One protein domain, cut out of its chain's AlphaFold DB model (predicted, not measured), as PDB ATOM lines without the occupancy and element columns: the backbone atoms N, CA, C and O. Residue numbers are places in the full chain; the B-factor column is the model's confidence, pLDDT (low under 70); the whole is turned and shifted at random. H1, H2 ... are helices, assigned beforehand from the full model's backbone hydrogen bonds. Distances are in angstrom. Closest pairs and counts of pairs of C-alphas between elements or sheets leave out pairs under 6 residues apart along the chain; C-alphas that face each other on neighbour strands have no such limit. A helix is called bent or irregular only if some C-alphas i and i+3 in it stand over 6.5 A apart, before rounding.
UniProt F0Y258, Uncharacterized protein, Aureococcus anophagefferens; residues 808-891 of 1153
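What this domain is: This is residues 808 to 891 of the 1153 residues of an uncharacterized protein of Aureococcus anophagefferens (UniProt F0Y258). An open frame of four helices: H1 and H3 lie side by side and run opposite ways, H2 stands across an open space from that pair, and H4 runs off as an arm from the end of H3 after a tight link. Residues 886 to 891 stick out at the far end of this arm. The printed part has 84 residues with four named helices, in the order H1, H2, H3, H4, and no named strand; its class is all helix. It is only just compact, close to loose, with a radius of gyration of the C-alphas of 14.1 A, and elongated, with spans of 43 by 24 by 17 A.

Where its parts are: The printed part begins at Val 808, before H1, which holds residues 813 to 825 and is 18.4 A long from first to last C-alpha. H1 begins with C-alpha 813 at (470.977, 465.788, 384.541). H2 holds residues 837 to 850 and is 19.3 A long; its C-alpha 837 is at (475.592, 451.526, 398.930). H3 holds residues 859 to 867, 12.4 A from first to last C-alpha. H4, the longest helix, holds residues 872 to 887, is 22.6 A long, and ends with C-alpha 887 at (483.287, 443.455, 386.739).

How they stand to each other: H1 and H3 touch, with 9 pairs of C-alphas within 8 A. Their closest C-alphas are those of Ala 822 and Leu 865, 4.9 A apart. They run opposite ways at a shallow tilt of 15 degrees, with 11.3 A from centre to centre. H2 touches no helix; it is apart from H1, H3 and H4. H4 touches no helix either: it is apart from H3, and only just apart from H1, with 8.5 A between their closest C-alphas. In H1, H2, H3 and H4 every O i to N i+4 pair is within hydrogen-bond range. No helix is bent or irregular.

The domain as a whole: The two C-alphas farthest apart are those of Asp 855 and Asp 888, 43.0 A, while the first and last printed C-alphas, of Val 808 and Lys 891, are 12.6 A apart. The printed part has no cut. The link from H1 to H2, 11 residues, is long; the link from H2 to H3, 8 residues, is short, and that from H3 to H4, 4 residues, is tight. Residues 886 to 891, of which 886 to 887 belong to H4, stand free. The mean pLDDT of the printed part is 81.4. It is under 70 at residues 828 to 841, 843 to 844 and 848 to 855, and the mean over H2 is 66.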
ATOM      1  N   VAL A 808     479.995 458.689 389.654       88.19
ATOM      2  CA  VAL A 808     479.352 458.211 388.429       88.19
ATOM      3  C   VAL A 808     477.893 458.654 388.452       88.19
ATOM      4  O   VAL A 808     477.126 458.268 389.331       88.19
ATOM      5  N   GLU A 809     477.521 459.485 387.488       92.38
ATOM      6  CA  GLU A 809     476.147 459.916 387.249       92.38
ATOM      7  C   GLU A 809     475.623 459.135 386.038       92.38
ATOM      8  O   GLU A 809     476.234 459.182 384.971       92.38
ATOM      9  N   ALA A 810     474.570 458.338 386.240       92.12
ATOM     10  CA  ALA A 810     474.033 457.409 385.237       92.12
ATOM     11  C   ALA A 810     472.625 457.787 384.737       92.12
ATOM     12  O   ALA A 810     472.166 457.247 383.730       92.12
ATOM     13  N   LEU A 811     471.958 458.708 385.439       95.44
ATOM     14  CA  LEU A 811     470.755 459.401 384.978       95.44
ATOM     15  C   LEU A 811     471.127 460.596 384.090       95.44
ATOM     16  O   LEU A 811     472.251 461.100 384.167       95.44
ATOM     17  N   ASP A 812     470.169 461.098 383.307       96.44
ATOM     18  CA  ASP A 812     470.288 462.448 382.746       96.44
ATOM     19  C   ASP A 812     470.329 463.514 383.863       96.44
ATOM     20  O   ASP A 812     469.816 463.300 384.963       96.44
ATOM     21  N   HIS A 813     470.903 464.687 383.581       95.19
ATOM     22  CA  HIS A 813     470.977 465.788 384.541       95.19
ATOM     23  C   HIS A 813     469.593 466.246 385.038       95.19
ATOM     24  O   HIS A 813     469.450 466.549 386.225       95.19
ATOM     25  N   GLN A 814     468.567 466.262 384.180       95.81
ATOM     26  CA  GLN A 814     467.215 466.662 384.569       95.81
ATOM     27  C   GLN A 814     466.510 465.574 385.391       95.81
ATOM     28  O   GLN A 814     465.887 465.894 386.404       95.81
ATOM     29  N   GLU A 815     466.645 464.293 385.020       96.00
ATOM     30  CA  GLU A 815     466.166 463.171 385.847       96.00
ATOM     31  C   GLU A 815     466.851 463.187 387.224       96.00
ATOM     32  O   GLU A 815     466.179 463.134 388.255       96.00
ATOM     33  N   ALA A 816     468.179 463.342 387.258       95.56
ATOM     34  CA  ALA A 816     468.961 463.406 388.488       95.56
ATOM     35  C   ALA A 816     468.541 464.576 389.390       95.56
ATOM     36  O   ALA A 816     468.406 464.407 390.606       95.56
ATOM     37  N   LEU A 817     468.300 465.754 388.806       96.00
ATOM     38  CA  LEU A 817     467.835 466.937 389.524       96.00
ATOM     39  C   LEU A 817     466.416 466.744 390.082       96.00
ATOM     40  O   LEU A 817     466.202 467.001 391.269       96.00
ATOM     41  N   ASN A 818     465.481 466.233 389.276       96.25
ATOM     42  CA  ASN A 818     464.100 465.964 389.695       96.25
ATOM     43  C   ASN A 818     464.056 464.960 390.860       96.25
ATOM     44  O   ASN A 818     463.456 465.240 391.901       96.25
ATOM     45  N   VAL A 819     464.764 463.832 390.728       94.94
ATOM     46  CA  VAL A 819     464.916 462.815 391.784       94.94
ATOM     47  C   VAL A 819     465.552 463.419 393.039       94.94
ATOM     48  O   VAL A 819     465.087 463.169 394.150       94.94
ATOM     49  N   SER A 820     466.593 464.246 392.893       94.38
ATOM     50  CA  SER A 820     467.264 464.898 394.026       94.38
ATOM     51  C   SER A 820     466.345 465.871 394.779       94.38
ATOM     52  O   SER A 820     466.386 465.912 396.012       94.38
ATOM     53  N   ILE A 821     465.485 466.609 394.063       94.00
ATOM     54  CA  ILE A 821     464.474 467.507 394.645       94.00
ATOM     55  C   ILE A 821     463.391 466.703 395.374       94.00
ATOM     56  O   ILE A 821     463.098 466.998 396.535       94.00
ATOM     57  N   ALA A 822     462.841 465.652 394.762       93.44
ATOM     58  CA  ALA A 822     461.826 464.819 395.408       93.44
ATOM     59  C   ALA A 822     462.371 464.104 396.661       93.44
ATOM     60  O   ALA A 822     461.778 464.181 397.740       93.44
ATOM     61  N   LEU A 823     463.573 463.520 396.572       90.75
ATOM     62  CA  LEU A 823     464.288 462.956 397.722       90.75
ATOM     63  C   LEU A 823     464.693 464.012 398.767       90.75
ATOM     64  O   LEU A 823     465.063 463.639 399.878       90.75
ATOM     65  N   ALA A 824     464.666 465.311 398.450       89.81
ATOM     66  CA  ALA A 824     464.808 466.382 399.436       89.81
ATOM     67  C   ALA A 824     463.471 466.732 400.109       89.81
ATOM     68  O   ALA A 824     463.459 466.933 401.321       89.81
ATOM     69  N   GLY A 825     462.351 466.718 399.378       87.44
ATOM     70  CA  GLY A 825     461.006 466.897 399.945       87.44
ATOM     71  C   GLY A 825     460.646 465.836 400.993       87.44
ATOM     72  O   GLY A 825     460.047 466.151 402.017       87.44
ATOM     73  N   VAL A 826     461.103 464.596 400.797       85.00
ATOM     74  CA  VAL A 826     460.886 463.467 401.725       85.00
ATOM     75  C   VAL A 826     461.797 463.511 402.979       85.00
ATOM     76  O   VAL A 826     461.614 462.735 403.914       85.00
ATOM     77  N   ARG A 827     462.780 464.424 403.068       71.12
ATOM     78  CA  ARG A 827     463.766 464.487 404.177       71.12
ATOM     79  C   ARG A 827     463.272 465.250 405.414       71.12
ATOM     80  O   ARG A 827     463.955 466.147 405.912       71.12
ATOM     81  N   GLY A 828     462.114 464.868 405.949       62.41
ATOM     82  CA  GLY A 828     461.528 465.456 407.158       62.41
ATOM     83  C   GLY A 828     462.478 465.476 408.371       62.41
ATOM     84  O   GLY A 828     462.675 464.472 409.051       62.41
ATOM     85  N   ALA A 829     463.048 466.650 408.660       45.66
ATOM     86  CA  ALA A 829     463.706 467.050 409.913       45.66
ATOM     87  C   ALA A 829     464.902 466.227 410.467       45.66
ATOM     88  O   ALA A 829     465.426 466.601 411.521       45.66
ATOM     89  N   LYS A 830     465.403 465.168 409.808       57.22
ATOM     90  CA  LYS A 830     466.624 464.449 410.247       57.22
ATOM     91  C   LYS A 830     467.645 464.183 409.131       57.22
ATOM     92  O   LYS A 830     467.255 463.881 408.005       57.22
ATOM     93  N   PRO A 831     468.959 464.243 409.439       52.69
ATOM     94  CA  PRO A 831     470.000 463.867 408.492       52.69
ATOM     95  C   PRO A 831     469.957 462.362 408.194       52.69
ATOM     96  O   PRO A 831     469.832 461.529 409.089       52.69
ATOM     97  N   TRP A 832     470.079 462.053 406.907       59.88
ATOM     98  CA  TRP A 832     470.181 460.714 406.321       59.88
ATOM     99  C   TRP A 832     471.443 459.970 406.802       59.88
ATOM    100  O   TRP A 832     472.448 460.636 407.077       59.88
ATOM    101  N   PRO A 833     471.461 458.623 406.821       57.78
ATOM    102  CA  PRO A 833     472.710 457.871 406.949       57.78
ATOM    103  C   PRO A 833     473.691 458.213 405.799       57.78
ATOM    104  O   PRO A 833     473.257 458.479 404.669       57.78
ATOM    105  N   PRO A 834     475.011 458.285 406.064       54.59
ATOM    106  CA  PRO A 834     475.984 458.890 405.154       54.59
ATOM    107  C   PRO A 834     476.521 457.947 404.056       54.59
ATOM    108  O   PRO A 834     477.732 457.753 403.927       54.59
ATOM    109  N   SER A 835     475.640 457.505 403.156       49.94
ATOM    110  CA  SER A 835     475.985 457.020 401.802       49.94
ATOM    111  C   SER A 835     477.035 455.894 401.711       49.94
ATOM    112  O   SER A 835     478.015 456.003 400.968       49.94
ATOM    113  N   GLY A 836     476.807 454.785 402.411       59.44
ATOM    114  CA  GLY A 836     477.146 453.464 401.870       59.44
ATOM    115  C   GLY A 836     476.176 453.060 400.747       59.44
ATOM    116  O   GLY A 836     475.077 453.597 400.651       59.44
ATOM    117  N   ALA A 837     476.544 452.093 399.900       54.97
ATOM    118  CA  ALA A 837     475.592 451.526 398.930       54.97
ATOM    119  C   ALA A 837     474.457 450.770 399.650       54.97
ATOM    120  O   ALA A 837     473.288 450.874 399.279       54.97
ATOM    121  N   ASP A 838     474.797 450.095 400.751       61.28
ATOM    122  CA  ASP A 838     473.848 449.420 401.637       61.28
ATOM    123  C   ASP A 838     472.864 450.398 402.300       61.28
ATOM    124  O   ASP A 838     471.711 450.031 402.520       61.28
ATOM    125  N   ASP A 839     473.271 451.656 402.541       65.69
ATOM    126  CA  ASP A 839     472.386 452.714 403.052       65.69
ATOM    127  C   ASP A 839     471.308 453.111 402.032       65.69
ATOM    128  O   ASP A 839     470.244 453.576 402.435       65.69
ATOM    129  N   GLU A 840     471.540 452.938 400.723       64.94
ATOM    130  CA  GLU A 840     470.556 453.278 399.682       64.94
ATOM    131  C   GLU A 840     469.621 452.099 399.329       64.94
ATOM    132  O   GLU A 840     468.458 452.307 398.982       64.94
ATOM    133  N   ALA A 841     470.044 450.855 399.572       65.56
ATOM    134  CA  ALA A 841     469.116 449.720 399.654       65.56
ATOM    135  C   ALA A 841     468.290 449.761 400.959       65.56
ATOM    136  O   ALA A 841     467.074 449.552 400.951       65.56
ATOM    137  N   ALA A 842     468.927 450.101 402.087       70.50
ATOM    138  CA  ALA A 842     468.235 450.386 403.343       70.50
ATOM    139  C   ALA A 842     467.321 451.615 403.230       70.50
ATOM    140  O   ALA A 842     466.290 451.649 403.896       70.50
ATOM    141  N   LEU A 843     467.630 452.577 402.352       69.44
ATOM    142  CA  LEU A 843     466.735 453.679 402.016       69.44
ATOM    143  C   LEU A 843     465.453 453.187 401.352       69.44
ATOM    144  O   LEU A 843     464.399 453.588 401.823       69.44
ATOM    145  N   LEU A 844     465.485 452.360 400.297       69.06
ATOM    146  CA  LEU A 844     464.221 451.894 399.703       69.06
ATOM    147  C   LEU A 844     463.410 451.068 400.700       69.06
ATOM    148  O   LEU A 844     462.227 451.352 400.882       69.06
ATOM    149  N   ARG A 845     464.048 450.150 401.438       71.31
ATOM    150  CA  ARG A 845     463.387 449.439 402.547       71.31
ATOM    151  C   ARG A 845     462.822 450.406 403.594       71.31
ATOM    152  O   ARG A 845     461.734 450.171 404.107       71.31
ATOM    153  N   SER A 846     463.505 451.518 403.874       70.56
ATOM    154  CA  SER A 846     463.020 452.559 404.783       70.56
ATOM    155  C   SER A 846     461.921 453.428 404.174       70.56
ATOM    156  O   SER A 846     461.048 453.823 404.925       70.56
ATOM    157  N   LEU A 847     461.919 453.753 402.881       71.12
ATOM    158  CA  LEU A 847     460.852 454.530 402.239       71.12
ATOM    159  C   LEU A 847     459.574 453.703 402.136       71.12
ATOM    160  O   LEU A 847     458.497 454.210 402.427       71.12
ATOM    161  N   VAL A 848     459.709 452.420 401.798       67.31
ATOM    162  CA  VAL A 848     458.595 451.474 401.793       67.31
ATOM    163  C   VAL A 848     458.088 451.251 403.218       67.31
ATOM    164  O   VAL A 848     456.905 451.443 403.461       67.31
ATOM    165  N   ALA A 849     458.949 450.976 404.204       65.94
ATOM    166  CA  ALA A 849     458.489 450.831 405.588       65.94
ATOM    167  C   ALA A 849     457.880 452.130 406.159       65.94
ATOM    168  O   ALA A 849     456.770 452.100 406.690       65.94
ATOM    169  N   VAL A 850     458.580 453.267 406.065       62.75
ATOM    170  CA  VAL A 850     458.220 454.563 406.688       62.75
ATOM    171  C   VAL A 850     457.151 455.321 405.890       62.75
ATOM    172  O   VAL A 850     456.569 456.254 406.429       62.75
ATOM    173  N   GLY A 851     456.793 454.891 404.674       56.19
ATOM    174  CA  GLY A 851     455.717 455.480 403.856       56.19
ATOM    175  C   GLY A 851     454.312 455.458 404.481       56.19
ATOM    176  O   GLY A 851     453.369 455.940 403.866       56.19
ATOM    177  N   VAL A 852     454.173 454.915 405.695       54.06
ATOM    178  CA  VAL A 852     452.955 454.929 406.520       54.06
ATOM    179  C   VAL A 852     453.156 455.653 407.872       54.06
ATOM    180  O   VAL A 852     452.184 456.026 408.524       54.06
ATOM    181  N   ASP A 853     454.397 455.934 408.297       61.72
ATOM    182  CA  ASP A 853     454.675 456.749 409.494       61.72
ATOM    183  C   ASP A 853     454.559 458.250 409.129       61.72
ATOM    184  O   ASP A 853     455.566 458.942 408.928       61.72
ATOM    185  N   GLY A 854     453.320 458.748 409.028       59.50
ATOM    186  CA  GLY A 854     452.976 460.075 408.482       59.50
ATOM    187  C   GLY A 854     453.680 461.292 409.111       59.50
ATOM    188  O   GLY A 854     453.792 462.330 408.466       59.50
ATOM    189  N   ASP A 855     454.246 461.158 410.315       69.88
ATOM    190  CA  ASP A 855     455.067 462.189 410.975       69.88
ATOM    191  C   ASP A 855     456.363 462.544 410.215       69.88
ATOM    192  O   ASP A 855     456.978 463.579 410.488       69.88
ATOM    193  N   ARG A 856     456.852 461.665 409.325       72.38
ATOM    194  CA  ARG A 856     458.175 461.814 408.679       72.38
ATOM    195  C   ARG A 856     458.131 462.101 407.190       72.38
ATOM    196  O   ARG A 856     459.077 462.686 406.664       72.38
ATOM    197  N   VAL A 857     457.081 461.643 406.521       76.44
ATOM    198  CA  VAL A 857     456.970 461.642 405.066       76.44
ATOM    199  C   VAL A 857     455.626 462.260 404.712       76.44
ATOM    200  O   VAL A 857     454.583 461.647 404.913       76.44
ATOM    201  N   THR A 858     455.647 463.493 404.205       86.19
ATOM    202  CA  THR A 858     454.428 464.153 403.730       86.19
ATOM    203  C   THR A 858     453.925 463.466 402.466       86.19
ATOM    204  O   THR A 858     454.723 463.063 401.614       86.19
ATOM    205  N   ALA A 859     452.603 463.374 402.308       85.06
ATOM    206  CA  ALA A 859     451.989 462.786 401.120       85.06
ATOM    207  C   ALA A 859     452.469 463.476 399.829       85.06
ATOM    208  O   ALA A 859     452.832 462.806 398.867       85.06
ATOM    209  N   ASP A 860     452.615 464.805 399.850       90.06
ATOM    210  CA  ASP A 860     453.202 465.589 398.754       90.06
ATOM    211  C   ASP A 860     454.653 465.212 398.438       90.06
ATOM    212  O   ASP A 860     455.041 465.196 397.270       90.06
ATOM    213  N   GLY A 861     455.454 464.864 399.449       90.94
ATOM    214  CA  GLY A 861     456.803 464.336 399.254       90.94
ATOM    215  C   GLY A 861     456.785 462.990 398.526       90.94
ATOM    216  O   GLY A 861     457.592 462.774 397.622       90.94
ATOM    217  N   VAL A 862     455.831 462.112 398.856       90.12
ATOM    218  CA  VAL A 862     455.639 460.841 398.138       90.12
ATOM    219  C   VAL A 862     455.124 461.082 396.720       90.12
ATOM    220  O   VAL A 862     455.691 460.527 395.783       90.12
ATOM    221  N   ARG A 863     454.120 461.950 396.524       91.12
ATOM    222  CA  ARG A 863     453.600 462.326 395.195       91.12
ATOM    223  C   ARG A 863     454.702 462.898 394.302       91.12
ATOM    224  O   ARG A 863     454.851 462.462 393.163       91.12
ATOM    225  N   ALA A 864     455.523 463.806 394.832       94.06
ATOM    226  CA  ALA A 864     456.688 464.337 394.129       94.06
ATOM    227  C   ALA A 864     457.702 463.236 393.777       94.06
ATOM    228  O   ALA A 864     458.275 463.273 392.691       94.06
ATOM    229  N   LEU A 865     457.900 462.239 394.649       94.31
ATOM    230  CA  LEU A 865     458.791 461.108 394.380       94.31
ATOM    231  C   LEU A 865     458.232 460.139 393.332       94.31
ATOM    232  O   LEU A 865     459.016 459.664 392.519       94.31
ATOM    233  N   VAL A 866     456.915 459.899 393.294       94.62
ATOM    234  CA  VAL A 866     456.247 459.125 392.227       94.62
ATOM    235  C   VAL A 866     456.415 459.821 390.875       94.62
ATOM    236  O   VAL A 866     456.859 459.195 389.917       94.62
ATOM    237  N   VAL A 867     456.125 461.125 390.803       95.94
ATOM    238  CA  VAL A 867     456.278 461.923 389.569       95.94
ATOM    239  C   VAL A 867     457.746 462.016 389.129       95.94
ATOM    240  O   VAL A 867     458.029 462.052 387.935       95.94
ATOM    241  N   ALA A 868     458.686 462.014 390.078       96.56
ATOM    242  CA  ALA A 868     460.122 462.004 389.816       96.56
ATOM    243  C   ALA A 868     460.741 460.593 389.724       96.56
ATOM    244  O   ALA A 868     461.967 460.486 389.759       96.56
ATOM    245  N   LEU A 869     459.956 459.509 389.614       96.38
ATOM    246  CA  LEU A 869     460.524 458.169 389.426       96.38
ATOM    247  C   LEU A 869     461.302 458.103 388.097       96.38
ATOM    248  O   LEU A 869     460.708 458.386 387.052       96.38
ATOM    249  N   PRO A 870     462.587 457.686 388.104       97.12
ATOM    250  CA  PRO A 870     463.389 457.593 386.886       97.12
ATOM    251  C   PRO A 870     462.715 456.731 385.817       97.12
ATOM    252  O   PRO A 870     461.977 455.789 386.134       97.12
ATOM    253  N   SER A 871     462.984 457.023 384.544       96.69
ATOM    254  CA  SER A 871     462.516 456.177 383.442       96.69
ATOM    255  C   SER A 871     463.087 454.752 383.543       96.69
ATOM    256  O   SER A 871     464.146 454.527 384.132       96.69
ATOM    257  N   GLU A 872     462.394 453.758 382.978       96.06
ATOM    258  CA  GLU A 872     462.843 452.357 383.041       96.06
ATOM    259  C   GLU A 872     464.207 452.159 382.356       96.06
ATOM    260  O   GLU A 872     465.084 451.491 382.906       96.06
ATOM    261  N   ASP A 873     464.437 452.861 381.243       95.81
ATOM    262  CA  ASP A 873     465.740 452.964 380.582       95.81
ATOM    263  C   ASP A 873     466.822 453.559 381.492       95.81
ATOM    264  O   ASP A 873     467.974 453.132 381.440       95.81
ATOM    265  N   ALA A 874     466.498 454.563 382.310       96.00
ATOM    266  CA  ALA A 874     467.464 455.204 383.197       96.00
ATOM    267  C   ALA A 874     467.777 454.351 384.437       96.00
ATOM    268  O   ALA A 874     468.941 454.236 384.829       96.00
ATOM    269  N   CYS A 875     466.779 453.639 384.967       95.56
ATOM    270  CA  CYS A 875     466.966 452.543 385.920       95.56
ATOM    271  C   CYS A 875     467.900 451.453 385.350       95.56
ATOM    272  O   CYS A 875     468.863 451.053 386.008       95.56
ATOM    273  N   ALA A 876     467.678 451.021 384.103       95.19
ATOM    274  CA  ALA A 876     468.516 450.024 383.434       95.19
ATOM    275  C   ALA A 876     469.945 450.531 383.141       95.19
ATOM    276  O   ALA A 876     470.906 449.774 383.292       95.19
ATOM    277  N   LYS A 877     470.123 451.815 382.791       94.19
ATOM    278  CA  LYS A 877     471.446 452.459 382.643       94.19
ATOM    279  C   LYS A 877     472.201 452.520 383.972       94.19
ATOM    280  O   LYS A 877     473.385 452.188 384.003       94.19
ATOM    281  N   ALA A 878     471.529 452.877 385.069       93.50
ATOM    282  CA  ALA A 878     472.118 452.862 386.409       93.50
ATOM    283  C   ALA A 878     472.564 451.447 386.821       93.50
ATOM    284  O   ALA A 878     473.685 451.272 387.307       93.50
ATOM    285  N   TRP A 879     471.740 450.432 386.541       94.38
ATOM    286  CA  TRP A 879     472.094 449.024 386.740       94.38
ATOM    287  C   TRP A 879     473.289 448.581 385.887       94.38
ATOM    288  O   TRP A 879     474.242 448.006 386.415       94.38
ATOM    289  N   ALA A 880     473.301 448.905 384.593       93.94
ATOM    290  CA  ALA A 880     474.415 448.585 383.701       93.94
ATOM    291  C   ALA A 880     475.733 449.255 384.139       93.94
ATOM    292  O   ALA A 880     476.781 448.609 384.117       93.94
ATOM    293  N   ALA A 881     475.686 450.512 384.593       90.75
ATOM    294  CA  ALA A 881     476.852 451.233 385.108       90.75
ATOM    295  C   ALA A 881     477.403 450.612 386.407       90.75
ATOM    296  O   ALA A 881     478.618 450.451 386.547       90.75
ATOM    297  N   ALA A 882     476.524 450.212 387.334       89.88
ATOM    298  CA  ALA A 882     476.918 449.507 388.554       89.88
ATOM    299  C   ALA A 882     477.525 448.124 388.244       89.88
ATOM    300  O   ALA A 882     478.594 447.784 388.757       89.88
ATOM    301  N   ALA A 883     476.884 447.356 387.359       92.12
ATOM    302  CA  ALA A 883     477.336 446.029 386.949       92.12
ATOM    303  C   ALA A 883     478.665 446.057 386.171       92.12
ATOM    304  O   ALA A 883     479.462 445.130 386.303       92.12
ATOM    305  N   ALA A 884     478.929 447.106 385.385       91.12
ATOM    306  CA  ALA A 884     480.207 447.294 384.699       91.12
ATOM    307  C   ALA A 884     481.356 447.501 385.700       91.12
ATOM    308  O   ALA A 884     482.289 446.705 385.733       91.12
ATOM    309  N   ALA A 885     481.242 448.491 386.590       88.06
ATOM    310  CA  ALA A 885     482.293 448.803 387.563       88.06
ATOM    311  C   ALA A 885     482.569 447.661 388.569       88.06
ATOM    312  O   ALA A 885     483.685 447.547 389.085       88.06
ATOM    313  N   ALA A 886     481.576 446.798 388.823       88.44
ATOM    314  CA  ALA A 886     481.738 445.576 389.611       88.44
ATOM    315  C   ALA A 886     482.544 444.478 388.882       88.44
ATOM    316  O   ALA A 886     483.240 443.702 389.537       88.44
ATOM    317  N   ARG A 887     482.490 444.410 387.541       91.06
ATOM    318  CA  ARG A 887     483.287 443.455 386.739       91.06
ATOM    319  C   ARG A 887     484.768 443.817 386.696       91.06
ATOM    320  O   ARG A 887     485.597 442.916 386.651       91.06
ATOM    321  N   ASP A 888     485.097 445.104 386.777       89.06
ATOM    322  CA  ASP A 888     486.480 445.602 386.740       89.06
ATOM    323  C   ASP A 888     487.297 445.263 388.009       89.06
ATOM    324  O   ASP A 888     488.445 445.685 388.144       89.06
ATOM    325  N   GLY A 889     486.712 444.556 388.990       86.56
ATOM    326  CA  GLY A 889     487.352 444.226 390.274       86.56
ATOM    327  C   GLY A 889     487.648 445.444 391.160       86.56
ATOM    328  O   GLY A 889     488.276 445.323 392.214       86.56
ATOM    329  N   SER A 890     487.209 446.628 390.730       75.00
ATOM    330  CA  SER A 890     487.378 447.888 391.439       75.00
ATOM    331  C   SER A 890     486.428 447.985 392.642       75.00
ATOM    332  O   SER A 890     485.468 447.223 392.769       75.00
ATOM    333  N   LYS A 891     486.680 448.931 393.558       81.50
ATOM    334  CA  LYS A 891     485.712 449.229 394.628       81.50
ATOM    335  C   LYS A 891     484.396 449.705 393.992       81.50
ATOM    336  O   LYS A 891     484.474 450.467 393.030       81.50
TER     337      LYS A 891